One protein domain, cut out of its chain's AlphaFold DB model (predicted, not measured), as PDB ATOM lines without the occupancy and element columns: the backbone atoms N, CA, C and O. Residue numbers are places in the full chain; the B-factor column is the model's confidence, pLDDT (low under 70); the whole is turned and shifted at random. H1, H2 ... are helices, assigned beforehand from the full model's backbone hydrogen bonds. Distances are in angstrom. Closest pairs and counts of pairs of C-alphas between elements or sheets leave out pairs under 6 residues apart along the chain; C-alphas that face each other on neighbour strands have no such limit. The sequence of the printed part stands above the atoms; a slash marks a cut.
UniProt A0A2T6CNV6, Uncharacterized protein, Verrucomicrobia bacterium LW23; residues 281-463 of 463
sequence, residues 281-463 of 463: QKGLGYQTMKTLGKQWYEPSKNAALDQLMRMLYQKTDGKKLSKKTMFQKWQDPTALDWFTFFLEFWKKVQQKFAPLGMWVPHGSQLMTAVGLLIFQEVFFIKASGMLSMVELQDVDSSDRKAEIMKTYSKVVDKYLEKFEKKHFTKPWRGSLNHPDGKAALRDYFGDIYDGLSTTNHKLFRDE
ATOM      1  N   GLN A 281     244.942  95.232   1.926       53.78
ATOM      2  CA  GLN A 281     246.075  96.173   1.808       53.78
ATOM      3  C   GLN A 281     245.929  97.482   2.649       53.78
ATOM      4  O   GLN A 281     246.654  98.438   2.369       53.78
ATOM      5  N   LYS A 282     245.033  97.595   3.655       68.19
ATOM      6  CA  LYS A 282     244.783  98.885   4.369       68.19
ATOM      7  C   LYS A 282     246.010  99.547   5.008       68.19
ATOM      8  O   LYS A 282     246.043 100.774   5.072       68.19
ATOM      9  N   GLY A 283     246.989  98.787   5.504       80.75
ATOM     10  CA  GLY A 283     248.080  99.337   6.314       80.75
ATOM     11  C   GLY A 283     249.416  99.535   5.592       80.75
ATOM     12  O   GLY A 283     249.665  99.082   4.470       80.75
ATOM     13  N   LEU A 284     250.336 100.206   6.285       86.69
ATOM     14  CA  LEU A 284     251.762 100.215   5.975       86.69
ATOM     15  C   LEU A 284     252.385  98.929   6.532       86.69
ATOM     16  O   LEU A 284     252.488  98.751   7.746       86.69
ATOM     17  N   GLY A 285     252.822  98.033   5.645       85.62
ATOM     18  CA  GLY A 285     253.346  96.726   6.045       85.62
ATOM     19  C   GLY A 285     254.559  96.816   6.979       85.62
ATOM     20  O   GLY A 285     255.566  97.451   6.640       85.62
ATOM     21  N   TYR A 286     254.474  96.126   8.122       83.12
ATOM     22  CA  TYR A 286     255.443  96.089   9.228       83.12
ATOM     23  C   TYR A 286     256.924  96.202   8.826       83.12
ATOM     24  O   TYR A 286     257.649  97.054   9.339       83.12
ATOM     25  N   GLN A 287     257.395  95.383   7.877       83.06
ATOM     26  CA  GLN A 287     258.811  95.339   7.477       83.06
ATOM     27  C   GLN A 287     259.316  96.680   6.905       83.06
ATOM     28  O   GLN A 287     260.490  97.029   7.076       83.06
ATOM     29  N   THR A 288     258.433  97.462   6.277       88.62
ATOM     30  CA  THR A 288     258.724  98.838   5.843       88.62
ATOM     31  C   THR A 288     258.981  99.720   7.050       88.62
ATOM     32  O   THR A 288     260.019 100.373   7.123       88.62
ATOM     33  N   MET A 289     258.053  99.709   8.005       91.44
ATOM     34  CA  MET A 289     258.069 100.581   9.176       91.44
ATOM     35  C   MET A 289     259.232 100.248  10.108       91.44
ATOM     36  O   MET A 289     259.920 101.155  10.572       91.44
ATOM     37  N   LYS A 290     259.567  98.961  10.244       88.44
ATOM     38  CA  LYS A 290     260.797  98.506  10.894       88.44
ATOM     39  C   LYS A 290     262.043  99.048  10.202       88.44
ATOM     40  O   LYS A 290     262.923  99.580  10.867       88.44
ATOM     41  N   THR A 291     262.136  98.935   8.875       91.06
ATOM     42  CA  THR A 291     263.297  99.444   8.118       91.06
ATOM     43  C   THR A 291     263.426 100.964   8.252       91.06
ATOM     44  O   THR A 291     264.524 101.488   8.440       91.06
ATOM     45  N   LEU A 292     262.292 101.659   8.193       93.62
ATOM     46  CA  LEU A 292     262.153 103.103   8.323       93.62
ATOM     47  C   LEU A 292     262.578 103.579   9.718       93.62
ATOM     48  O   LEU A 292     263.390 104.497   9.802       93.62
ATOM     49  N   GLY A 293     262.125 102.915  10.785       93.50
ATOM     50  CA  GLY A 293     262.501 103.186  12.175       93.50
ATOM     51  C   GLY A 293     263.941 102.803  12.522       93.50
ATOM     52  O   GLY A 293     264.641 103.585  13.167       93.50
ATOM     53  N   LYS A 294     264.442 101.664  12.015       92.56
ATOM     54  CA  LYS A 294     265.837 101.215  12.197       92.56
ATOM     55  C   LYS A 294     266.844 102.273  11.749       92.56
ATOM     56  O   LYS A 294     267.878 102.423  12.383       92.56
ATOM     57  N   GLN A 295     266.546 103.042  10.698       93.00
ATOM     58  CA  GLN A 295     267.421 104.132  10.245       93.00
ATOM     59  C   GLN A 295     267.552 105.292  11.248       93.00
ATOM     60  O   GLN A 295     268.547 106.013  11.178       93.00
ATOM     61  N   TRP A 296     266.587 105.470  12.158       95.06
ATOM     62  CA  TRP A 296     266.678 106.422  13.272       95.06
ATOM     63  C   TRP A 296     267.315 105.776  14.487       95.06
ATOM     64  O   TRP A 296     268.242 106.355  15.037       95.06
ATOM     65  N   TYR A 297     266.864 104.580  14.871       92.56
ATOM     66  CA  TYR A 297     267.390 103.857  16.030       92.56
ATOM     67  C   TYR A 297     268.884 103.522  15.878       92.56
ATOM     68  O   TYR A 297     269.652 103.667  16.823       92.56
ATOM     69  N   GLU A 298     269.332 103.144  14.675       89.88
ATOM     70  CA  GLU A 298     270.731 102.857  14.340       89.88
ATOM     71  C   GLU A 298     271.339 103.936  13.417       89.88
ATOM     72  O   GLU A 298     271.583 103.688  12.230       89.88
ATOM     73  N   PRO A 299     271.705 105.123  13.930       81.38
ATOM     74  CA  PRO A 299     272.281 106.213  13.131       81.38
ATOM     75  C   PRO A 299     273.704 105.925  12.605       81.38
ATOM     76  O   PRO A 299     274.386 106.813  12.095       81.38
ATOM     77  N   SER A 300     274.191 104.686  12.726       71.06
ATOM     78  CA  SER A 300     275.579 104.273  12.486       71.06
ATOM     79  C   SER A 300     276.104 104.670  11.099       71.06
ATOM     80  O   SER A 300     277.255 105.110  11.002       71.06
ATOM     81  N   LYS A 301     275.245 104.578  10.072       75.00
ATOM     82  CA  LYS A 301     275.515 104.870   8.649       75.00
ATOM     83  C   LYS A 301     274.986 106.240   8.176       75.00
ATOM     84  O   LYS A 301     275.080 106.541   6.990       75.00
ATOM     85  N   ASN A 302     274.417 107.061   9.062       88.19
ATOM     86  CA  ASN A 302     273.648 108.256   8.701       88.19
ATOM     87  C   ASN A 302     274.357 109.551   9.138       88.19
ATOM     88  O   ASN A 302     274.433 109.850  10.326       88.19
ATOM     89  N   ALA A 303     274.845 110.344   8.180       89.56
ATOM     90  CA  ALA A 303     275.626 111.551   8.466       89.56
ATOM     91  C   ALA A 303     274.821 112.686   9.137       89.56
ATOM     92  O   ALA A 303     275.384 113.434   9.935       89.56
ATOM     93  N   ALA A 304     273.508 112.790   8.890       91.88
ATOM     94  CA  ALA A 304     272.663 113.775   9.570       91.88
ATOM     95  C   ALA A 304     272.436 113.406  11.040       91.88
ATOM     96  O   ALA A 304     272.555 114.262  11.913       91.88
ATOM     97  N   LEU A 305     272.162 112.131  11.327       93.06
ATOM     98  CA  LEU A 305     271.961 111.674  12.703       93.06
ATOM     99  C   LEU A 305     273.283 111.592  13.488       93.06
ATOM    100  O   LEU A 305     273.311 111.917  14.670       93.06
ATOM    101  N   ASP A 306     274.401 111.251  12.836       90.50
ATOM    102  CA  ASP A 306     275.745 111.350  13.426       90.50
ATOM    103  C   ASP A 306     276.086 112.804  13.806       90.50
ATOM    104  O   ASP A 306     276.650 113.043  14.875       90.50
ATOM    105  N   GLN A 307     275.664 113.784  12.996       90.56
ATOM    106  CA  GLN A 307     275.763 115.206  13.330       90.56
ATOM    107  C   GLN A 307     274.821 115.603  14.483       90.56
ATOM    108  O   GLN A 307     275.270 116.299  15.393       90.56
ATOM    109  N   LEU A 308     273.567 115.132  14.522       92.12
ATOM    110  CA  LEU A 308     272.651 115.403  15.644       92.12
ATOM    111  C   LEU A 308     273.159 114.825  16.973       92.12
ATOM    112  O   LEU A 308     273.185 115.546  17.967       92.12
ATOM    113  N   MET A 309     273.651 113.582  16.996       91.69
ATOM    114  CA  MET A 309     274.268 112.992  18.193       91.69
ATOM    115  C   MET A 309     275.459 113.821  18.702       91.69
ATOM    116  O   MET A 309     275.621 113.996  19.910       91.69
ATOM    117  N   ARG A 310     276.286 114.374  17.801       89.00
ATOM    118  CA  ARG A 310     277.371 115.301  18.181       89.00
ATOM    119  C   ARG A 310     276.814 116.604  18.740       89.00
ATOM    120  O   ARG A 310     277.267 117.050  19.791       89.00
ATOM    121  N   MET A 311     275.830 117.197  18.065       88.50
ATOM    122  CA  MET A 311     275.170 118.428  18.507       88.50
ATOM    123  C   MET A 311     274.566 118.261  19.907       88.50
ATOM    124  O   MET A 311     274.745 119.148  20.735       88.50
ATOM    125  N   LEU A 312     273.946 117.120  20.218       89.50
ATOM    126  CA  LEU A 312     273.373 116.826  21.536       89.50
ATOM    127  C   LEU A 312     274.448 116.553  22.596       89.50
ATOM    128  O   LEU A 312     274.507 117.245  23.610       89.50
ATOM    129  N   TYR A 313     275.312 115.557  22.372       89.12
ATOM    130  CA  TYR A 313     276.116 114.965  23.449       89.12
ATOM    131  C   TYR A 313     277.576 115.433  23.502       89.12
ATOM    132  O   TYR A 313     278.247 115.216  24.515       89.12
ATOM    133  N   GLN A 314     278.119 116.041  22.440       82.81
ATOM    134  CA  GLN A 314     279.528 116.441  22.427       82.81
ATOM    135  C   GLN A 314     279.741 117.669  23.323       82.81
ATOM    136  O   GLN A 314     279.329 118.785  22.996       82.81
ATOM    137  N   LYS A 315     280.404 117.462  24.462       71.44
ATOM    138  CA  LYS A 315     280.665 118.499  25.464       71.44
ATOM    139  C   LYS A 315     281.463 119.685  24.910       71.44
ATOM    140  O   LYS A 315     282.369 119.517  24.095       71.44
ATOM    141  N   THR A 316     281.168 120.869  25.445       63.53
ATOM    142  CA  THR A 316     281.934 122.111  25.243       63.53
ATOM    143  C   THR A 316     283.313 122.077  25.918       63.53
ATOM    144  O   THR A 316     284.211 122.797  25.501       63.53
ATOM    145  N   ASP A 317     283.548 121.163  26.873       65.44
ATOM    146  CA  ASP A 317     284.861 120.930  27.515       65.44
ATOM    147  C   ASP A 317     285.935 120.310  26.587       65.44
ATOM    148  O   ASP A 317     287.045 119.997  27.025       65.44
ATOM    149  N   GLY A 318     285.607 120.094  25.308       62.16
ATOM    150  CA  GLY A 318     286.493 119.530  24.288       62.16
ATOM    151  C   GLY A 318     286.683 118.010  24.363       62.16
ATOM    152  O   GLY A 318     287.276 117.429  23.445       62.16
ATOM    153  N   LYS A 319     286.169 117.326  25.395       72.12
ATOM    154  CA  LYS A 319     286.274 115.865  25.523       72.12
ATOM    155  C   LYS A 319     285.249 115.184  24.622       72.12
ATOM    156  O   LYS A 319     284.087 114.994  24.976       72.12
ATOM    157  N   LYS A 320     285.709 114.775  23.438       78.00
ATOM    158  CA  LYS A 320     284.930 113.963  22.496       78.00
ATOM    159  C   LYS A 320     284.504 112.649  23.159       78.00
ATOM    160  O   LYS A 320     285.354 111.827  23.500       78.00
ATOM    161  N   LEU A 321     283.195 112.446  23.304       84.56
ATOM    162  CA  LEU A 321     282.626 111.142  23.648       84.56
ATOM    163  C   LEU A 321     282.933 110.120  22.545       84.56
ATOM    164  O   LEU A 321     283.080 110.473  21.370       84.56
ATOM    165  N   SER A 322     282.997 108.838  22.913       88.56
ATOM    166  CA  SER A 322     283.089 107.765  21.921       88.56
ATOM    167  C   SER A 322     281.781 107.663  21.121       88.56
ATOM    168  O   SER A 322     280.703 107.962  21.644       88.56
ATOM    169  N   LYS A 323     281.845 107.195  19.863       86.50
ATOM    170  CA  LYS A 323     280.625 106.961  19.068       86.50
ATOM    171  C   LYS A 323     279.711 105.916  19.729       86.50
ATOM    172  O   LYS A 323     278.504 106.109  19.694       86.50
ATOM    173  N   LYS A 324     280.266 104.900  20.412       88.50
ATOM    174  CA  LYS A 324     279.504 103.924  21.218       88.50
ATOM    175  C   LYS A 324     278.717 104.612  22.343       88.50
ATOM    176  O   LYS A 324     277.517 104.415  22.442       88.50
ATOM    177  N   THR A 325     279.350 105.502  23.108       89.19
ATOM    178  CA  THR A 325     278.697 106.229  24.215       89.19
ATOM    179  C   THR A 325     277.614 107.199  23.730       89.19
ATOM    180  O   THR A 325     276.593 107.358  24.389       89.19
ATOM    181  N   MET A 326     277.807 107.844  22.573       90.44
ATOM    182  CA  MET A 326     276.766 108.684  21.962       90.44
ATOM    183  C   MET A 326     275.593 107.850  21.429       90.44
ATOM    184  O   MET A 326     274.448 108.248  21.591       90.44
ATOM    185  N   PHE A 327     275.870 106.677  20.855       90.19
ATOM    186  CA  PHE A 327     274.865 105.730  20.365       90.19
ATOM    187  C   PHE A 327     274.030 105.134  21.513       90.19
ATOM    188  O   PHE A 327     272.809 105.108  21.421       90.19
ATOM    189  N   GLN A 328     274.665 104.773  22.634       87.94
ATOM    190  CA  GLN A 328     273.977 104.337  23.859       87.94
ATOM    191  C   GLN A 328     273.043 105.421  24.422       87.94
ATOM    192  O   GLN A 328     271.946 105.104  24.854       87.94
ATOM    193  N   LYS A 329     273.442 106.702  24.379       90.75
ATOM    194  CA  LYS A 329     272.575 107.827  24.783       90.75
ATOM    195  C   LYS A 329     271.428 108.094  23.808       90.75
ATOM    196  O   LYS A 329     270.340 108.455  24.229       90.75
ATOM    197  N   TRP A 330     271.676 107.909  22.517       92.75
ATOM    198  CA  TRP A 330     270.669 108.055  21.468       92.75
ATOM    199  C   TRP A 330     269.565 106.991  21.561       92.75
ATOM    200  O   TRP A 330     268.408 107.285  21.274       92.75
ATOM    201  N   GLN A 331     269.933 105.787  22.007       89.50
ATOM    202  CA  GLN A 331     269.061 104.631  22.249       89.50
ATOM    203  C   GLN A 331     268.592 104.510  23.712       89.50
ATOM    204  O   GLN A 331     268.075 103.469  24.102       89.50
ATOM    205  N   ASP A 332     268.784 105.540  24.539       84.69
ATOM    206  CA  ASP A 332     268.367 105.525  25.943       84.69
ATOM    207  C   ASP A 332     266.821 105.481  26.024       84.69
ATOM    208  O   ASP A 332     266.165 106.427  25.558       84.69
ATOM    209  N   PRO A 333     266.222 104.414  26.596       75.75
ATOM    210  CA  PRO A 333     264.771 104.220  26.618       75.75
ATOM    211  C   PRO A 333     264.044 105.218  27.533       75.75
ATOM    212  O   PRO A 333     262.816 105.279  27.493       75.75
ATOM    213  N   THR A 334     264.788 106.012  28.308       77.56
ATOM    214  CA  THR A 334     264.304 107.124  29.138       77.56
ATOM    215  C   THR A 334     264.387 108.457  28.393       77.56
ATOM    216  O   THR A 334     263.474 109.274  28.469       77.56
ATOM    217  N   ALA A 335     265.494 108.710  27.683       84.75
ATOM    218  CA  ALA A 335     265.748 110.014  27.054       84.75
ATOM    219  C   ALA A 335     265.032 110.201  25.706       84.75
ATOM    220  O   ALA A 335     264.783 111.341  25.292       84.75
ATOM    221  N   LEU A 336     264.733 109.089  25.018       88.56
ATOM    222  CA  LEU A 336     263.947 109.013  23.779       88.56
ATOM    223  C   LEU A 336     264.411 109.952  22.658       88.56
ATOM    224  O   LEU A 336     263.609 110.365  21.818       88.56
ATOM    225  N   ASP A 337     265.700 110.301  22.613       93.75
ATOM    226  CA  ASP A 337     266.222 111.264  21.640       93.75
ATOM    227  C   ASP A 337     265.946 110.798  20.204       93.75
ATOM    228  O   ASP A 337     265.338 111.549  19.439       93.75
ATOM    229  N   TRP A 338     266.270 109.544  19.854       95.00
ATOM    230  CA  TRP A 338     266.017 109.006  18.509       95.00
ATOM    231  C   TRP A 338     264.560 109.181  18.059       95.00
ATOM    232  O   TRP A 338     264.298 109.571  16.917       95.00
ATOM    233  N   PHE A 339     263.620 108.938  18.974       95.25
ATOM    234  CA  PHE A 339     262.188 108.999  18.710       95.25
ATOM    235  C   PHE A 339     261.655 110.441  18.731       95.25
ATOM    236  O   PHE A 339     260.766 110.785  17.956       95.25
ATOM    237  N   THR A 340     262.267 111.331  19.516       95.94
ATOM    238  CA  THR A 340     261.958 112.771  19.522       95.94
ATOM    239  C   THR A 340     262.226 113.392  18.143       95.94
ATOM    240  O   THR A 340     261.370 114.090  17.594       95.94
ATOM    241  N   PHE A 341     263.385 113.102  17.533       96.81
ATOM    242  CA  PHE A 341     263.710 113.584  16.181       96.81
ATOM    243  C   PHE A 341     262.873 112.891  15.092       96.81
ATOM    244  O   PHE A 341     262.482 113.543  14.122       96.81
ATOM    245  N   PHE A 342     262.553 111.604  15.269       97.50
ATOM    246  CA  PHE A 342     261.632 110.862  14.403       97.50
ATOM    247  C   PHE A 342     260.246 111.519  14.335       97.50
ATOM    248  O   PHE A 342     259.734 111.775  13.240       97.50
ATOM    249  N   LEU A 343     259.652 111.808  15.500       97.62
ATOM    250  CA  LEU A 343     258.334 112.432  15.610       97.62
ATOM    251  C   LEU A 343     258.333 113.826  14.982       97.62
ATOM    252  O   LEU A 343     257.451 114.115  14.183       97.62
ATOM    253  N   GLU A 344     259.322 114.670  15.278       97.94
ATOM    254  CA  GLU A 344     259.401 116.031  14.722       97.94
ATOM    255  C   GLU A 344     259.477 116.039  13.185       97.94
ATOM    256  O   GLU A 344     258.828 116.863  12.538       97.94
ATOM    257  N   PHE A 345     260.211 115.098  12.579       98.44
ATOM    258  CA  PHE A 345     260.207 114.940  11.125       98.44
ATOM    259  C   PHE A 345     258.836 114.486  10.621       98.44
ATOM    260  O   PHE A 345     258.185 115.203   9.856       98.44
ATOM    261  N   TRP A 346     258.367 113.313  11.049       98.31
ATOM    262  CA  TRP A 346     257.189 112.700  10.437       98.31
ATOM    263  C   TRP A 346     255.872 113.408  10.789       98.31
ATOM    264  O   TRP A 346     254.988 113.451   9.933       98.31
ATOM    265  N   LYS A 347     255.746 114.058  11.957       98.25
ATOM    266  CA  LYS A 347     254.595 114.928  12.271       98.25
ATOM    267  C   LYS A 347     254.516 116.106  11.303       98.25
ATOM    268  O   LYS A 347     253.433 116.394  10.806       98.25
ATOM    269  N   LYS A 348     255.634 116.756  10.952       98.56
ATOM    270  CA  LYS A 348     255.639 117.833   9.939       98.56
ATOM    271  C   LYS A 348     255.291 117.322   8.539       98.56
ATOM    272  O   LYS A 348     254.562 117.992   7.805       98.56
ATOM    273  N   VAL A 349     255.762 116.126   8.170       98.38
ATOM    274  CA  VAL A 349     255.381 115.465   6.907       98.38
ATOM    275  C   VAL A 349     253.867 115.216   6.872       98.38
ATOM    276  O   VAL A 349     253.205 115.617   5.913       98.38
ATOM    277  N   GLN A 350     253.304 114.638   7.937       98.00
ATOM    278  CA  GLN A 350     251.865 114.418   8.094       98.00
ATOM    279  C   GLN A 350     251.085 115.741   8.045       98.00
ATOM    280  O   GLN A 350     250.190 115.883   7.216       98.00
ATOM    281  N   GLN A 351     251.453 116.743   8.848       98.06
ATOM    282  CA  GLN A 351     250.806 118.062   8.882       98.06
ATOM    283  C   GLN A 351     250.774 118.738   7.504       98.06
ATOM    284  O   GLN A 351     249.768 119.352   7.146       98.06
ATOM    285  N   LYS A 352     251.835 118.600   6.695       98.00
ATOM    286  CA  LYS A 352     251.864 119.155   5.334       98.00
ATOM    287  C   LYS A 352     251.016 118.357   4.335       98.00
ATOM    288  O   LYS A 352     250.428 118.954   3.432       98.00
ATOM    289  N   PHE A 353     250.981 117.027   4.436       97.69
ATOM    290  CA  PHE A 353     250.462 116.164   3.365       97.69
ATOM    291  C   PHE A 353     249.123 115.466   3.671       97.69
ATOM    292  O   PHE A 353     248.411 115.102   2.730       97.69
ATOM    293  N   ALA A 354     248.709 115.357   4.935       96.62
ATOM    294  CA  ALA A 354     247.386 114.862   5.324       96.62
ATOM    295  C   ALA A 354     246.239 115.776   4.840       96.62
ATOM    296  O   ALA A 354     245.345 115.257   4.169       96.62
ATOM    297  N   PRO A 355     246.287 117.122   4.994       97.56
ATOM    298  CA  PRO A 355     245.247 118.019   4.461       97.56
ATOM    299  C   PRO A 355     245.145 118.008   2.927       97.56
ATOM    300  O   PRO A 355     244.174 118.487   2.348       97.56
ATOM    301  N   LEU A 356     246.160 117.461   2.252       96.38
ATOM    302  CA  LEU A 356     246.205 117.291   0.804       96.38
ATOM    303  C   LEU A 356     245.680 115.917   0.350       96.38
ATOM    304  O   LEU A 356     245.726 115.627  -0.850       96.38
ATOM    305  N   GLY A 357     245.182 115.086   1.272       94.69
ATOM    306  CA  GLY A 357     244.675 113.738   1.006       94.69
ATOM    307  C   GLY A 357     245.766 112.736   0.632       94.69
ATOM    308  O   GLY A 357     245.500 111.813  -0.126       94.69
ATOM    309  N   MET A 358     247.010 112.955   1.078       94.94
ATOM    310  CA  MET A 358     248.150 112.096   0.729       94.94
ATOM    311  C   MET A 358     248.654 111.228   1.884       94.94
ATOM    312  O   MET A 358     249.404 110.295   1.613       94.94
ATOM    313  N   TRP A 359     248.239 111.492   3.127       95.56
ATOM    314  CA  TRP A 359     248.592 110.702   4.318       95.56
ATOM    315  C   TRP A 359     247.593 109.560   4.576       95.56
ATOM    316  O   TRP A 359     247.013 109.441   5.650       95.56
ATOM    317  N   VAL A 360     247.360 108.749   3.549       92.44
ATOM    318  CA  VAL A 360     246.576 107.508   3.611       92.44
ATOM    319  C   VAL A 360     247.469 106.408   3.032       92.44
ATOM    320  O   VAL A 360     248.045 106.659   1.967       92.44
ATOM    321  N   PRO A 361     247.630 105.238   3.683       90.50
ATOM    322  CA  PRO A 361     248.421 104.133   3.142       90.50
ATOM    323  C   PRO A 361     248.044 103.835   1.687       90.50
ATOM    324  O   PRO A 361     246.865 103.766   1.346       90.50
ATOM    325  N   HIS A 362     249.046 103.758   0.806       85.69
ATOM    326  CA  HIS A 362     248.920 103.560  -0.654       85.69
ATOM    327  C   HIS A 362     248.111 104.621  -1.438       85.69
ATOM    328  O   HIS A 362     248.222 104.684  -2.663       85.69
ATOM    329  N   GLY A 363     247.372 105.517  -0.773       87.06
ATOM    330  CA  GLY A 363     246.574 106.595  -1.380       87.06
ATOM    331  C   GLY A 363     247.396 107.711  -2.041       87.06
ATOM    332  O   GLY A 363     246.857 108.546  -2.770       87.06
ATOM    333  N   SER A 364     248.714 107.728  -1.833       93.38
ATOM    334  CA  SER A 364     249.662 108.541  -2.596       93.38
ATOM    335  C   SER A 364     250.993 107.811  -2.758       93.38
ATOM    336  O   SER A 364     251.314 106.919  -1.974       93.38
ATOM    337  N   GLN A 365     251.819 108.228  -3.725       93.88
ATOM    338  CA  GLN A 365     253.153 107.639  -3.894       93.88
ATOM    339  C   GLN A 365     254.079 107.905  -2.688       93.88
ATOM    340  O   GLN A 365     255.014 107.137  -2.471       93.88
ATOM    341  N   LEU A 366     253.806 108.940  -1.876       95.19
ATOM    342  CA  LEU A 366     254.513 109.191  -0.614       95.19
ATOM    343  C   LEU A 366     254.269 108.056   0.387       95.19
ATOM    344  O   LEU A 366     255.228 107.526   0.935       95.19
ATOM    345  N   MET A 367     253.011 107.645   0.566       94.94
ATOM    346  CA  MET A 367     252.588 106.583   1.494       94.94
ATOM    347  C   MET A 367     252.719 105.172   0.896       94.94
ATOM    348  O   MET A 367     251.975 104.260   1.251       94.94
ATOM    349  N   THR A 368     253.676 104.985  -0.014       92.94
ATOM    350  CA  THR A 368     254.143 103.659  -0.435       92.94
ATOM    351  C   THR A 368     255.408 103.298   0.334       92.94
ATOM    352  O   THR A 368     256.171 104.176   0.743       92.94
ATOM    353  N   ALA A 369     255.693 102.002   0.468       90.44
ATOM    354  CA  ALA A 369     256.873 101.527   1.189       90.44
ATOM    355  C   ALA A 369     258.194 102.145   0.693       90.44
ATOM    356  O   ALA A 369     259.049 102.543   1.484       90.44
ATOM    357  N   VAL A 370     258.356 102.261  -0.628       93.19
ATOM    358  CA  VAL A 370     259.548 102.866  -1.237       93.19
ATOM    359  C   VAL A 370     259.506 104.400  -1.218       93.19
ATOM    360  O   VAL A 370     260.557 105.021  -1.077       93.19
ATOM    361  N   GLY A 371     258.316 105.009  -1.276       95.31
ATOM    362  CA  GLY A 371     258.126 106.450  -1.116       95.31
ATOM    363  C   GLY A 371     258.621 106.948   0.237       95.31
ATOM    364  O   GLY A 371     259.519 107.788   0.273       95.31
ATOM    365  N   LEU A 372     258.111 106.374   1.332       96.50
ATOM    366  CA  LEU A 372     258.501 106.742   2.696       96.50
ATOM    367  C   LEU A 372     260.014 106.589   2.921       96.50
ATOM    368  O   LEU A 372     260.673 107.523   3.379       96.50
ATOM    369  N   LEU A 373     260.575 105.430   2.552       95.06
ATOM    370  CA  LEU A 373     261.994 105.124   2.756       95.06
ATOM    371  C   LEU A 373     262.922 106.073   1.983       95.06
ATOM    372  O   LEU A 373     263.876 106.589   2.560       95.06
ATOM    373  N   ILE A 374     262.656 106.329   0.698       96.75
ATOM    374  CA  ILE A 374     263.535 107.168  -0.133       96.75
ATOM    375  C   ILE A 374     263.335 108.664   0.153       96.75
ATOM    376  O   ILE A 374     264.296 109.429   0.089       96.75
ATOM    377  N   PHE A 375     262.129 109.091   0.540       97.69
ATOM    378  CA  PHE A 375     261.876 110.465   0.989       97.69
ATOM    379  C   PHE A 375     262.660 110.793   2.271       97.69
ATOM    380  O   PHE A 375     263.336 111.818   2.353       97.69
ATOM    381  N   GLN A 376     262.663 109.868   3.234       96.75
ATOM    382  CA  GLN A 376     263.494 109.944   4.435       96.75
ATOM    383  C   GLN A 376     265.001 109.889   4.118       96.75
ATOM    384  O   GLN A 376     265.781 110.665   4.673       96.75
ATOM    385  N   GLU A 377     265.431 109.011   3.209       95.50
ATOM    386  CA  GLU A 377     266.846 108.890   2.842       95.50
ATOM    387  C   GLU A 377     267.390 110.184   2.207       95.50
ATOM    388  O   GLU A 377     268.459 110.671   2.586       95.50
ATOM    389  N   VAL A 378     266.632 110.793   1.289       96.62
ATOM    390  CA  VAL A 378     267.008 112.071   0.667       96.62
ATOM    391  C   VAL A 378     266.966 113.215   1.681       96.62
ATOM    392  O   VAL A 378     267.865 114.061   1.650       96.62
ATOM    393  N   PHE A 379     266.009 113.228   2.618       97.25
ATOM    394  CA  PHE A 379     266.048 114.162   3.746       97.25
ATOM    395  C   PHE A 379     267.375 114.056   4.504       97.25
ATOM    396  O   PHE A 379     268.051 115.070   4.653       97.25
ATOM    397  N   PHE A 380     267.803 112.860   4.918       95.50
ATOM    398  CA  PHE A 380     269.060 112.690   5.656       95.50
ATOM    399  C   PHE A 380     270.290 113.177   4.874       95.50
ATOM    400  O   PHE A 380     271.141 113.873   5.434       95.50
ATOM    401  N   ILE A 381     270.369 112.882   3.572       93.81
ATOM    402  CA  ILE A 381     271.468 113.345   2.707       93.81
ATOM    403  C   ILE A 381     271.532 114.883   2.682       93.81
ATOM    404  O   ILE A 381     272.605 115.464   2.865       93.81
ATOM    405  N   LYS A 382     270.393 115.563   2.497       94.94
ATOM    406  CA  LYS A 382     270.335 117.035   2.411       94.94
ATOM    407  C   LYS A 382     270.450 117.713   3.787       94.94
ATOM    408  O   LYS A 382     271.089 118.760   3.902       94.94
ATOM    409  N   ALA A 383     269.889 117.112   4.836       94.12
ATOM    410  CA  ALA A 383     269.929 117.610   6.210       94.12
ATOM    411  C   ALA A 383     271.347 117.617   6.785       94.12
ATOM    412  O   ALA A 383     271.704 118.574   7.469       94.12
ATOM    413  N   SER A 384     272.186 116.625   6.459       90.31
ATOM    414  CA  SER A 384     273.578 116.580   6.926       90.31
ATOM    415  C   SER A 384     274.355 117.849   6.554       90.31
ATOM    416  O   SER A 384     275.045 118.407   7.404       90.31
ATOM    417  N   GLY A 385     274.208 118.330   5.313       89.19
ATOM    418  CA  GLY A 385     274.859 119.558   4.843       89.19
ATOM    419  C   GLY A 385     274.252 120.846   5.410       89.19
ATOM    420  O   GLY A 385     274.934 121.864   5.480       89.19
ATOM    421  N   MET A 386     272.985 120.819   5.839       90.69
ATOM    422  CA  MET A 386     272.344 121.958   6.508       90.69
ATOM    423  C   MET A 386     272.727 122.042   7.990       90.69
ATOM    424  O   MET A 386     273.020 123.128   8.478       90.69
ATOM    425  N   LEU A 387     272.787 120.906   8.691       90.31
ATOM    426  CA  LEU A 387     273.176 120.821  10.104       90.31
ATOM    427  C   LEU A 387     274.674 121.093  10.321       90.31
ATOM    428  O   LEU A 387     275.052 121.595  11.376       90.31
ATOM    429  N   SER A 388     275.535 120.822   9.334       85.81
ATOM    430  CA  SER A 388     276.961 121.181   9.402       85.81
ATOM    431  C   SER A 388     277.239 122.682   9.254       85.81
ATOM    432  O   SER A 388     278.353 123.113   9.531       85.81
ATOM    433  N   MET A 389     276.259 123.475   8.802       83.44
ATOM    434  CA  MET A 389     276.355 124.942   8.707       83.44
ATOM    435  C   MET A 389     275.840 125.660   9.966       83.44
ATOM    436  O   MET A 389     275.849 126.888  10.009       83.44
ATOM    437  N   VAL A 390     275.362 124.921  10.973       80.81
ATOM    438  CA  VAL A 390     274.866 125.506  12.221       80.81
ATOM    439  C   VAL A 390     276.009 125.610  13.222       80.81
ATOM    440  O   VAL A 390     276.403 124.625  13.846       80.81
ATOM    441  N   GLU A 391     276.499 126.830  13.417       72.31
ATOM    442  CA  GLU A 391     277.273 127.179  14.604       72.31
ATOM    443  C   GLU A 391     276.322 127.205  15.810       72.31
ATOM    444  O   GLU A 391     275.571 128.162  16.004       72.31
ATOM    445  N   LEU A 392     276.330 126.133  16.609       68.38
ATOM    446  CA  LEU A 392     275.772 126.184  17.960       68.38
ATOM    447  C   LEU A 392     276.624 127.154  18.782       68.38
ATOM    448  O   LEU A 392     277.844 126.995  18.859       68.38
ATOM    449  N   GLN A 393     275.979 128.149  19.382       64.56
ATOM    450  CA  GLN A 393     276.626 129.029  20.353       64.56
ATOM    451  C   GLN A 393     276.812 128.273  21.682       64.56
ATOM    452  O   GLN A 393     276.234 127.201  21.876       64.56
ATOM    453  N   ASP A 394     277.603 128.819  22.611       62.44
ATOM    454  CA  ASP A 394     277.728 128.281  23.976       62.44
ATOM    455  C   ASP A 394     276.446 128.560  24.789       62.44
ATOM    456  O   ASP A 394     276.409 129.396  25.693       62.44
ATOM    457  N   VAL A 395     275.366 127.871  24.418       60.81
ATOM    458  CA  VAL A 395     274.070 127.851  25.106       60.81
ATOM    459  C   VAL A 395     274.136 126.883  26.286       60.81
ATOM    460  O   VAL A 395     274.793 125.839  26.214       60.81
ATOM    461  N   ASP A 396     273.459 127.234  27.385       64.88
ATOM    462  CA  ASP A 396     273.484 126.436  28.608       64.88
ATOM    463  C   ASP A 396     272.919 125.020  28.382       64.88
ATOM    464  O   ASP A 396     272.064 124.748  27.534       64.88
ATOM    465  N   SER A 397     273.451 124.100  29.172       65.06
ATOM    466  CA  SER A 397     273.230 122.662  29.145       65.06
ATOM    467  C   SER A 397     271.764 122.226  29.252       65.06
ATOM    468  O   SER A 397     271.428 121.180  28.698       65.06
ATOM    469  N   SER A 398     270.895 123.013  29.899       69.00
ATOM    470  CA  SER A 398     269.447 122.763  29.974       69.00
ATOM    471  C   SER A 398     268.738 122.970  28.634       69.00
ATOM    472  O   SER A 398     267.933 122.143  28.207       69.00
ATOM    473  N   ASP A 399     269.062 124.061  27.944       80.31
ATOM    474  CA  ASP A 399     268.276 124.576  26.818       80.31
ATOM    475  C   ASP A 399     268.770 124.016  25.475       80.31
ATOM    476  O   ASP A 399     268.053 124.028  24.469       80.31
ATOM    477  N   ARG A 400     269.984 123.457  25.460       86.19
ATOM    478  CA  ARG A 400     270.659 122.914  24.275       86.19
ATOM    479  C   ARG A 400     269.818 121.897  23.489       86.19
ATOM    480  O   ARG A 400     269.771 121.997  22.265       86.19
ATOM    481  N   LYS A 401     269.108 120.955  24.136       90.00
ATOM    482  CA  LYS A 401     268.207 120.013  23.420       90.00
ATOM    483  C   LYS A 401     267.079 120.770  22.706       90.00
ATOM    484  O   LYS A 401     266.808 120.488  21.542       90.00
ATOM    485  N   ALA A 402     266.480 121.773  23.351       91.12
ATOM    486  CA  ALA A 402     265.412 122.581  22.764       91.12
ATOM    487  C   ALA A 402     265.902 123.464  21.599       91.12
ATOM    488  O   ALA A 402     265.206 123.579  20.587       91.12
ATOM    489  N   GLU A 403     267.107 124.041  21.675       90.62
ATOM    490  CA  GLU A 403     267.686 124.789  20.548       90.62
ATOM    491  C   GLU A 403     268.013 123.880  19.352       90.62
ATOM    492  O   GLU A 403     267.725 124.236  18.204       90.62
ATOM    493  N   ILE A 404     268.560 122.686  19.600       92.81
ATOM    494  CA  ILE A 404     268.851 121.708  18.544       92.81
ATOM    495  C   ILE A 404     267.551 121.231  17.892       92.81
ATOM    496  O   ILE A 404     267.477 121.220  16.664       92.81
ATOM    497  N   MET A 405     266.503 120.944  18.672       94.94
ATOM    498  CA  MET A 405     265.166 120.641  18.141       94.94
ATOM    499  C   MET A 405     264.617 121.801  17.301       94.94
ATOM    500  O   MET A 405     264.233 121.597  16.155       94.94
ATOM    501  N   LYS A 406     264.667 123.043  17.796       94.62
ATOM    502  CA  LYS A 406     264.230 124.258  17.074       94.62
ATOM    503  C   LYS A 406     265.029 124.523  15.793       94.62
ATOM    504  O   LYS A 406     264.514 125.113  14.842       94.62
ATOM    505  N   THR A 407     266.293 124.118  15.760       94.00
ATOM    506  CA  THR A 407     267.159 124.183  14.578       94.00
ATOM    507  C   THR A 407     266.781 123.103  13.575       94.00
ATOM    508  O   THR A 407     266.556 123.400  12.402       94.00
ATOM    509  N   TYR A 408     266.659 121.865  14.043       96.19
ATOM    510  CA  TYR A 408     266.251 120.711  13.255       96.19
ATOM    511  C   TYR A 408     264.867 120.911  12.624       96.19
ATOM    512  O   TYR A 408     264.719 120.717  11.422       96.19
ATOM    513  N   SER A 409     263.908 121.432  13.393       97.00
ATOM    514  CA  SER A 409     262.565 121.837  12.962       97.00
ATOM    515  C   SER A 409     262.596 122.669  11.672       97.00
ATOM    516  O   SER A 409     261.965 122.309  10.679       97.00
ATOM    517  N   LYS A 410     263.447 123.709  11.625       96.56
ATOM    518  CA  LYS A 410     263.651 124.563  10.438       96.56
ATOM    519  C   LYS A 410     264.307 123.829   9.265       96.56
ATOM    520  O   LYS A 410     264.050 124.170   8.113       96.56
ATOM    521  N   VAL A 411     265.192 122.867   9.539       96.75
ATOM    522  CA  VAL A 411     265.829 122.029   8.505       96.75
ATOM    523  C   VAL A 411     264.799 121.087   7.877       96.75
ATOM    524  O   VAL A 411     264.819 120.908   6.658       96.75
ATOM    525  N   VAL A 412     263.861 120.555   8.672       97.88
ATOM    526  CA  VAL A 412     262.692 119.823   8.168       97.88
ATOM    527  C   VAL A 412     261.800 120.751   7.344       97.88
ATOM    528  O   VAL A 412     261.551 120.445   6.184       97.88
ATOM    529  N   ASP A 413     261.393 121.911   7.868       97.88
ATOM    530  CA  ASP A 413     260.512 122.848   7.149       97.88
ATOM    531  C   ASP A 413     261.081 123.241   5.776       97.88
ATOM    532  O   ASP A 413     260.422 123.060   4.752       97.88
ATOM    533  N   LYS A 414     262.352 123.662   5.730       97.12
ATOM    534  CA  LYS A 414     263.070 124.013   4.492       97.12
ATOM    535  C   LYS A 414     263.222 122.838   3.517       97.12
ATOM    536  O   LYS A 414     263.292 123.051   2.305       97.12
ATOM    537  N   TYR A 415     263.302 121.602   4.013       97.56
ATOM    538  CA  TYR A 415     263.257 120.416   3.157       97.56
ATOM    539  C   TYR A 415     261.852 120.220   2.580       97.56
ATOM    540  O   TYR A 415     261.696 120.116   1.363       97.56
ATOM    541  N   LEU A 416     260.825 120.244   3.433       98.12
ATOM    542  CA  LEU A 416     259.437 120.025   3.036       98.12
ATOM    543  C   LEU A 416     258.919 121.109   2.091       98.12
ATOM    544  O   LEU A 416     258.151 120.774   1.190       98.12
ATOM    545  N   GLU A 417     259.333 122.371   2.233       97.56
ATOM    546  CA  GLU A 417     259.016 123.492   1.327       97.56
ATOM    547  C   GLU A 417     259.179 123.136  -0.158       97.56
ATOM    548  O   GLU A 417     258.350 123.538  -0.972       97.56
ATOM    549  N   LYS A 418     260.186 122.326  -0.505       97.56
ATOM    550  CA  LYS A 418     260.490 121.910  -1.886       97.56
ATOM    551  C   LYS A 418     259.461 120.961  -2.502       97.56
ATOM    552  O   LYS A 418     259.414 120.815  -3.721       97.56
ATOM    553  N   PHE A 419     258.643 120.305  -1.682       97.31
ATOM    554  CA  PHE A 419     257.735 119.252  -2.126       97.31
ATOM    555  C   PHE A 419     256.274 119.720  -2.178       97.31
ATOM    556  O   PHE A 419     255.752 120.350  -1.258       97.31
ATOM    557  N   GLU A 420     255.596 119.362  -3.267       96.44
ATOM    558  CA  GLU A 420     254.202 119.698  -3.564       96.44
ATOM    559  C   GLU A 420     253.399 118.428  -3.880       96.44
ATOM    560  O   GLU A 420     253.969 117.415  -4.285       96.44
ATOM    561  N   LYS A 421     252.059 118.505  -3.812       95.75
ATOM    562  CA  LYS A 421     251.149 117.395  -4.163       95.75
ATOM    563  C   LYS A 421     251.487 116.737  -5.511       95.75
ATOM    564  O   LYS A 421     251.517 115.513  -5.604       95.75
ATOM    565  N   LYS A 422     251.831 117.540  -6.525       94.38
ATOM    566  CA  LYS A 422     252.171 117.073  -7.881       94.38
ATOM    567  C   LYS A 422     253.345 116.078  -7.939       94.38
ATOM    568  O   LYS A 422     253.433 115.328  -8.905       94.38
ATOM    569  N   HIS A 423     254.227 116.057  -6.931       94.31
ATOM    570  CA  HIS A 423     255.384 115.151  -6.877       94.31
ATOM    571  C   HIS A 423     255.021 113.729  -6.412       94.31
ATOM    572  O   HIS A 423     255.780 112.796  -6.658       94.31
ATOM    573  N   PHE A 424     253.854 113.549  -5.777       95.00
ATOM    574  CA  PHE A 424     253.417 112.270  -5.197       95.00
ATOM    575  C   PHE A 424     252.099 111.732  -5.783       95.00
ATOM    576  O   PHE A 424     251.670 110.640  -5.415       95.00
ATOM    577  N   THR A 425     251.447 112.469  -6.690       91.88
ATOM    578  CA  THR A 425     250.210 112.027  -7.364       91.88
ATOM    579  C   THR A 425     250.430 111.371  -8.728       91.88
ATOM    580  O   THR A 425     249.523 110.702  -9.216       91.88
ATOM    581  N   LYS A 426     251.591 111.548  -9.378       89.00
ATOM    582  CA  LYS A 426     251.876 110.890 -10.667       89.00
ATOM    583  C   LYS A 426     252.267 109.417 -10.439       89.00
ATOM    584  O   LYS A 426     253.205 109.178  -9.680       89.00
ATOM    585  N   PRO A 427     251.616 108.436 -11.093       87.56
ATOM    586  CA  PRO A 427     251.917 107.019 -10.901       87.56
ATOM    587  C   PRO A 427     253.254 106.602 -11.535       87.56
ATOM    588  O   PRO A 427     253.593 106.999 -12.655       87.56
ATOM    589  N   TRP A 428     253.994 105.741 -10.835       89.56
ATOM    590  CA  TRP A 428     255.284 105.220 -11.289       89.56
ATOM    591  C   TRP A 428     255.155 104.032 -12.271       89.56
ATOM    592  O   TRP A 428     254.095 103.404 -12.418       89.56
ATOM    593  N   ARG A 429     256.256 103.692 -12.960       83.19
ATOM    594  CA  ARG A 429     256.399 102.509 -13.837       83.19
ATOM    595  C   ARG A 429     256.496 101.205 -13.025       83.19
ATOM    596  O   ARG A 429     257.499 100.503 -13.068       83.19
ATOM    597  N   GLY A 430     255.424 100.870 -12.309       82.12
ATOM    598  CA  GLY A 430     255.343  99.663 -11.480       82.12
ATOM    599  C   GLY A 430     256.061  99.814 -10.137       82.12
ATOM    600  O   GLY A 430     256.249 100.927  -9.649       82.12
ATOM    601  N   SER A 431     256.435  98.688  -9.523       82.38
ATOM    602  CA  SER A 431     257.090  98.685  -8.212       82.38
ATOM    603  C   SER A 431     258.541  99.157  -8.307       82.38
ATOM    604  O   SER A 431     259.407  98.459  -8.836       82.38
ATOM    605  N   LEU A 432     258.832 100.318  -7.717       88.44
ATOM    606  CA  LEU A 432     260.198 100.831  -7.573       88.44
ATOM    607  C   LEU A 432     260.977 100.160  -6.423       88.44
ATOM    608  O   LEU A 432     262.071 100.608  -6.096       88.44
ATOM    609  N   ASN A 433     260.469  99.084  -5.803       84.81
ATOM    610  CA  ASN A 433     261.100  98.424  -4.646       84.81
ATOM    611  C   ASN A 433     262.363  97.585  -4.990       84.81
ATOM    612  O   ASN A 433     262.737  96.675  -4.256       84.81
ATOM    613  N   HIS A 434     263.051  97.912  -6.082       87.81
ATOM    614  CA  HIS A 434     264.283  97.286  -6.570       87.81
ATOM    615  C   HIS A 434     265.424  98.330  -6.621       87.81
ATOM    616  O   HIS A 434     265.137  99.527  -6.536       87.81
ATOM    617  N   PRO A 435     266.712  97.936  -6.720       89.38
ATOM    618  CA  PRO A 435     267.839  98.869  -6.588       89.38
ATOM    619  C   PRO A 435     267.788 100.068  -7.547       89.38
ATOM    620  O   PRO A 435     267.922 101.205  -7.096       89.38
ATOM    621  N   ASP A 436     267.510  99.834  -8.832       89.75
ATOM    622  CA  ASP A 436     267.478 100.896  -9.850       89.75
ATOM    623  C   ASP A 436     266.287 101.849  -9.663       89.75
ATOM    624  O   ASP A 436     266.441 103.066  -9.761       89.75
ATOM    625  N   GLY A 437     265.108 101.324  -9.311       90.94
ATOM    626  CA  GLY A 437     263.931 102.125  -8.968       90.94
ATOM    627  C   GLY A 437     264.154 103.002  -7.732       90.94
ATOM    628  O   GLY A 437     263.769 104.171  -7.730       90.94
ATOM    629  N   LYS A 438     264.851 102.476  -6.716       93.25
ATOM    630  CA  LYS A 438     265.288 103.235  -5.531       93.25
ATOM    631  C   LYS A 438     266.330 104.299  -5.878       93.25
ATOM    632  O   LYS A 438     266.272 105.389  -5.315       93.25
ATOM    633  N   ALA A 439     267.257 104.011  -6.794       93.50
ATOM    634  CA  ALA A 439     268.224 104.986  -7.298       93.50
ATOM    635  C   ALA A 439     267.534 106.139  -8.035       93.50
ATOM    636  O   ALA A 439     267.637 107.281  -7.598       93.50
ATOM    637  N   ALA A 440     266.729 105.836  -9.052       93.69
ATOM    638  CA  ALA A 440     266.019 106.852  -9.819       93.69
ATOM    639  C   ALA A 440     265.057 107.690  -8.951       93.69
ATOM    640  O   ALA A 440     264.947 108.897  -9.155       93.69
ATOM    641  N   LEU A 441     264.393 107.095  -7.947       94.81
ATOM    642  CA  LEU A 441     263.539 107.848  -7.020       94.81
ATOM    643  C   LEU A 441     264.347 108.768  -6.086       94.81
ATOM    644  O   LEU A 441     263.906 109.885  -5.805       94.81
ATOM    645  N   ARG A 442     265.536 108.333  -5.640       96.06
ATOM    646  CA  ARG A 442     266.468 109.155  -4.850       96.06
ATOM    647  C   ARG A 442     266.935 110.361  -5.662       96.06
ATOM    648  O   ARG A 442     266.909 111.477  -5.147       96.06
ATOM    649  N   ASP A 443     267.291 110.145  -6.925       95.38
ATOM    650  CA  ASP A 443     267.728 111.203  -7.837       95.38
ATOM    651  C   ASP A 443     266.587 112.200  -8.112       95.38
ATOM    652  O   ASP A 443     266.783 113.406  -7.997       95.38
ATOM    653  N   TYR A 444     265.362 111.719  -8.357       96.19
ATOM    654  CA  TYR A 444     264.174 112.561  -8.555       96.19
ATOM    655  C   TYR A 444     263.820 113.430  -7.336       96.19
ATOM    656  O   TYR A 444     263.572 114.629  -7.482       96.19
ATOM    657  N   PHE A 445     263.813 112.867  -6.122       97.00
ATOM    658  CA  PHE A 445     263.605 113.658  -4.899       97.00
ATOM    659  C   PHE A 445     264.795 114.594  -4.608       97.00
ATOM    660  O   PHE A 445     264.598 115.677  -4.050       97.00
ATOM    661  N   GLY A 446     266.015 114.215  -5.003       96.56
ATOM    662  CA  GLY A 446     267.203 115.070  -4.953       96.56
ATOM    663  C   GLY A 446     267.068 116.301  -5.852       96.56
ATOM    664  O   GLY A 446     267.205 117.424  -5.362       96.56
ATOM    665  N   ASP A 447     266.708 116.089  -7.120       96.50
ATOM    666  CA  ASP A 447     266.463 117.134  -8.119       96.50
ATOM    667  C   ASP A 447     265.351 118.096  -7.684       96.50
ATOM    668  O   ASP A 447     265.514 119.309  -7.811       96.50
ATOM    669  N   ILE A 448     264.247 117.590  -7.114       96.12
ATOM    670  CA  ILE A 448     263.179 118.435  -6.541       96.12
ATOM    671  C   ILE A 448     263.741 119.376  -5.473       96.12
ATOM    672  O   ILE A 448     263.446 120.574  -5.481       96.12
ATOM    673  N   TYR A 449     264.545 118.848  -4.548       95.88
ATOM    674  CA  TYR A 449     265.101 119.649  -3.464       95.88
ATOM    675  C   TYR A 449     266.093 120.710  -3.982       95.88
ATOM    676  O   TYR A 449     266.044 121.869  -3.547       95.88
ATOM    677  N   ASP A 450     266.948 120.335  -4.938       95.62
ATOM    678  CA  ASP A 450     267.942 121.225  -5.556       95.62
ATOM    679  C   ASP A 450     267.323 122.223  -6.560       95.62
ATOM    680  O   ASP A 450     267.959 123.219  -6.907       95.62
ATOM    681  N   GLY A 451     266.071 122.013  -6.985       94.88
ATOM    682  CA  GLY A 451     265.353 122.870  -7.938       94.88
ATOM    683  C   GLY A 451     265.665 122.577  -9.411       94.88
ATOM    684  O   GLY A 451     265.559 123.471 -10.251       94.88
ATOM    685  N   LEU A 452     266.076 121.348  -9.722       93.94
ATOM    686  CA  LEU A 452     266.455 120.884 -11.059       93.94
ATOM    687  C   LEU A 452     265.248 120.336 -11.846       93.94
ATOM    688  O   LEU A 452     264.175 120.075 -11.299       93.94
ATOM    689  N   SER A 453     265.397 120.187 -13.169       88.50
ATOM    690  CA  SER A 453     264.288 119.769 -14.042       88.50
ATOM    691  C   SER A 453     264.013 118.271 -13.946       88.50
ATOM    692  O   SER A 453     264.716 117.456 -14.542       88.50
ATOM    693  N   THR A 454     262.908 117.907 -13.300       87.88
ATOM    694  CA  THR A 454     262.513 116.505 -13.114       87.88
ATOM    695  C   THR A 454     261.986 115.811 -14.382       87.88
ATOM    696  O   THR A 454     261.608 114.641 -14.330       87.88
ATOM    697  N   THR A 455     261.907 116.512 -15.517       82.31
ATOM    698  CA  THR A 455     261.271 116.051 -16.771       82.31
ATOM    699  C   THR A 455     261.896 114.802 -17.384       82.31
ATOM    700  O   THR A 455     261.241 114.116 -18.162       82.31
ATOM    701  N   ASN A 456     263.158 114.516 -17.065       79.06
ATOM    702  CA  ASN A 456     263.949 113.492 -17.750       79.06
ATOM    703  C   ASN A 456     263.960 112.141 -17.007       79.06
ATOM    704  O   ASN A 456     264.541 111.169 -17.496       79.06
ATOM    705  N   HIS A 457     263.317 112.066 -15.837       82.56
ATOM    706  CA  HIS A 457     263.254 110.856 -15.018       82.56
ATOM    707  C   HIS A 457     262.308 109.816 -15.615       82.56
ATOM    708  O   HIS A 457     261.098 110.026 -15.693       82.56
ATOM    709  N   LYS A 458     262.842 108.633 -15.937       79.44
ATOM    710  CA  LYS A 458     262.085 107.483 -16.479       79.44
ATOM    711  C   LYS A 458     261.176 106.787 -15.445       79.44
ATOM    712  O   LYS A 458     260.800 105.633 -15.626       79.44
ATOM    713  N   LEU A 459     260.818 107.484 -14.365       80.88
ATOM    714  CA  LEU A 459     260.002 106.987 -13.255       80.88
ATOM    715  C   LEU A 459     258.513 106.906 -13.585       80.88
ATOM    716  O   LEU A 459     257.835 105.991 -13.128       80.88
ATOM    717  N   PHE A 460     257.995 107.866 -14.348       82.12
ATOM    718  CA  PHE A 460     256.565 107.989 -14.638       82.12
ATOM    719  C   PHE A 460     256.195 107.181 -15.865       82.12
ATOM    720  O   PHE A 460     256.983 107.131 -16.813       82.12
ATOM    721  N   ARG A 461     255.012 106.558 -15.860       66.75
ATOM    722  CA  ARG A 461     254.434 105.994 -17.088       66.75
ATOM    723  C   ARG A 461     254.293 107.111 -18.125       66.75
ATOM    724  O   ARG A 461     254.016 108.248 -17.753       66.75
ATOM    725  N   ASP A 462     254.519 106.781 -19.391       65.81
ATOM    726  CA  ASP A 462     254.163 107.682 -20.487       65.81
ATOM    727  C   ASP A 462     252.626 107.823 -20.500       65.81
ATOM    728  O   ASP A 462     251.929 106.828 -20.269       65.81
ATOM    729  N   GLU A 463     252.127 109.052 -20.670       53.41
ATOM    730  CA  GLU A 463     250.692 109.408 -20.673       53.41
ATOM    731  C   GLU A 463     250.047 109.188 -22.054       53.41
ATOM    732  O   GLU A 463     250.703 109.525 -23.068       53.41
TER     733      GLU A 463
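AT A GLANCE: This is residues 281 to 463 of the 463 residues of an uncharacterized protein of Verrucomicrobia bacterium LW23 (UniProt A0A2T6CNV6). A long helix, H5, runs through the core of an elongated body of helices, with H7 packed on one side of it and H1 and H6 on other sides. H4 lies beside H6 and reaches H1, H2 and H3 sit towards one end, and the unnamed stretches 354 to 368 and 417 to 434 loop round the other. The printed part has 183 residues, with seven named helices, H1 to H7 in order, and no named strand; the class is all helix. It is compact, with a radius of gyration of the C-alphas of 17.6 A, and spans 60 by 33 by 31 A.

IN THESE COORDINATES: Find C-alpha 286 at (255.443, 96.089, 9.228), where H1 begins; it runs to residue 297. Go on to H2, residues 303 to 313, and H3, residues 323 to 330. H4, residues 337 to 353, is 24.6 A long. Find C-alpha 369 at (256.873, 101.527, 1.189); from there H5 runs 26.8 A to residue 387, with a kink of 25 degrees near residue 381. H6, residues 400 to 416, is 24.2 A long, and H7, residues 435 to 450, is 22.4 A long, ending at C-alpha 450, (267.942, 121.225, -5.556).

HOW THE PARTS SIT: Begin at the hub, H5, which touches H1, H2, H6 and H7. Its closest C-alphas to H1 are those of Ala 369 and Thr 288, 5.7 A apart, at a shallow tilt of 11 degrees, the same way. Look next at Ser 384 and Ala 304, whose C-alphas, the closest of H5 and H2, are 4.0 A apart; the tilt is steep, 57 degrees. H5 and H7 come closest at the C-alphas of Ile 374 and Arg 442, 5.9 A, and H5 and H6 at those of Ala 383 and Val 411, 6.5 A. H4 touches H6, closest at the C-alphas of Phe 345 and Val 412, 6.2 A, with a shallow tilt of 33 degrees, only just short of steep. H4 touches H1 at Trp 338 and Trp 296, whose C-alphas are the closest, 5.9 A. H2 and H3 touch, about perpendicular at 77 degrees, closest at the C-alphas of Met 309 and Met 326, 6.2 A. H3 and H4 only just touch, only at the corner, with 3 pairs of C-alphas within 8 A. H4 and H7 are apart. In H2, H3 and H7 every O i to N i+4 pair is within hydrogen-bond range; H1 has 7 of 8, H4 12 of 13, H5 14 of 15 and H6 12 of 13.

THE WHOLE: The two C-alphas farthest apart, those of Asp 317 and Glu 463, the chain's last residue, are 60.2 A apart. The printed part has no cut. The links H4 to H5, H5 to H6 and H6 to H7 are long. The mean pLDDT of the printed part is 88.8; look for values under 70 at residues 281 to 282, 316 to 318, 392 to 398 and 461 to 463.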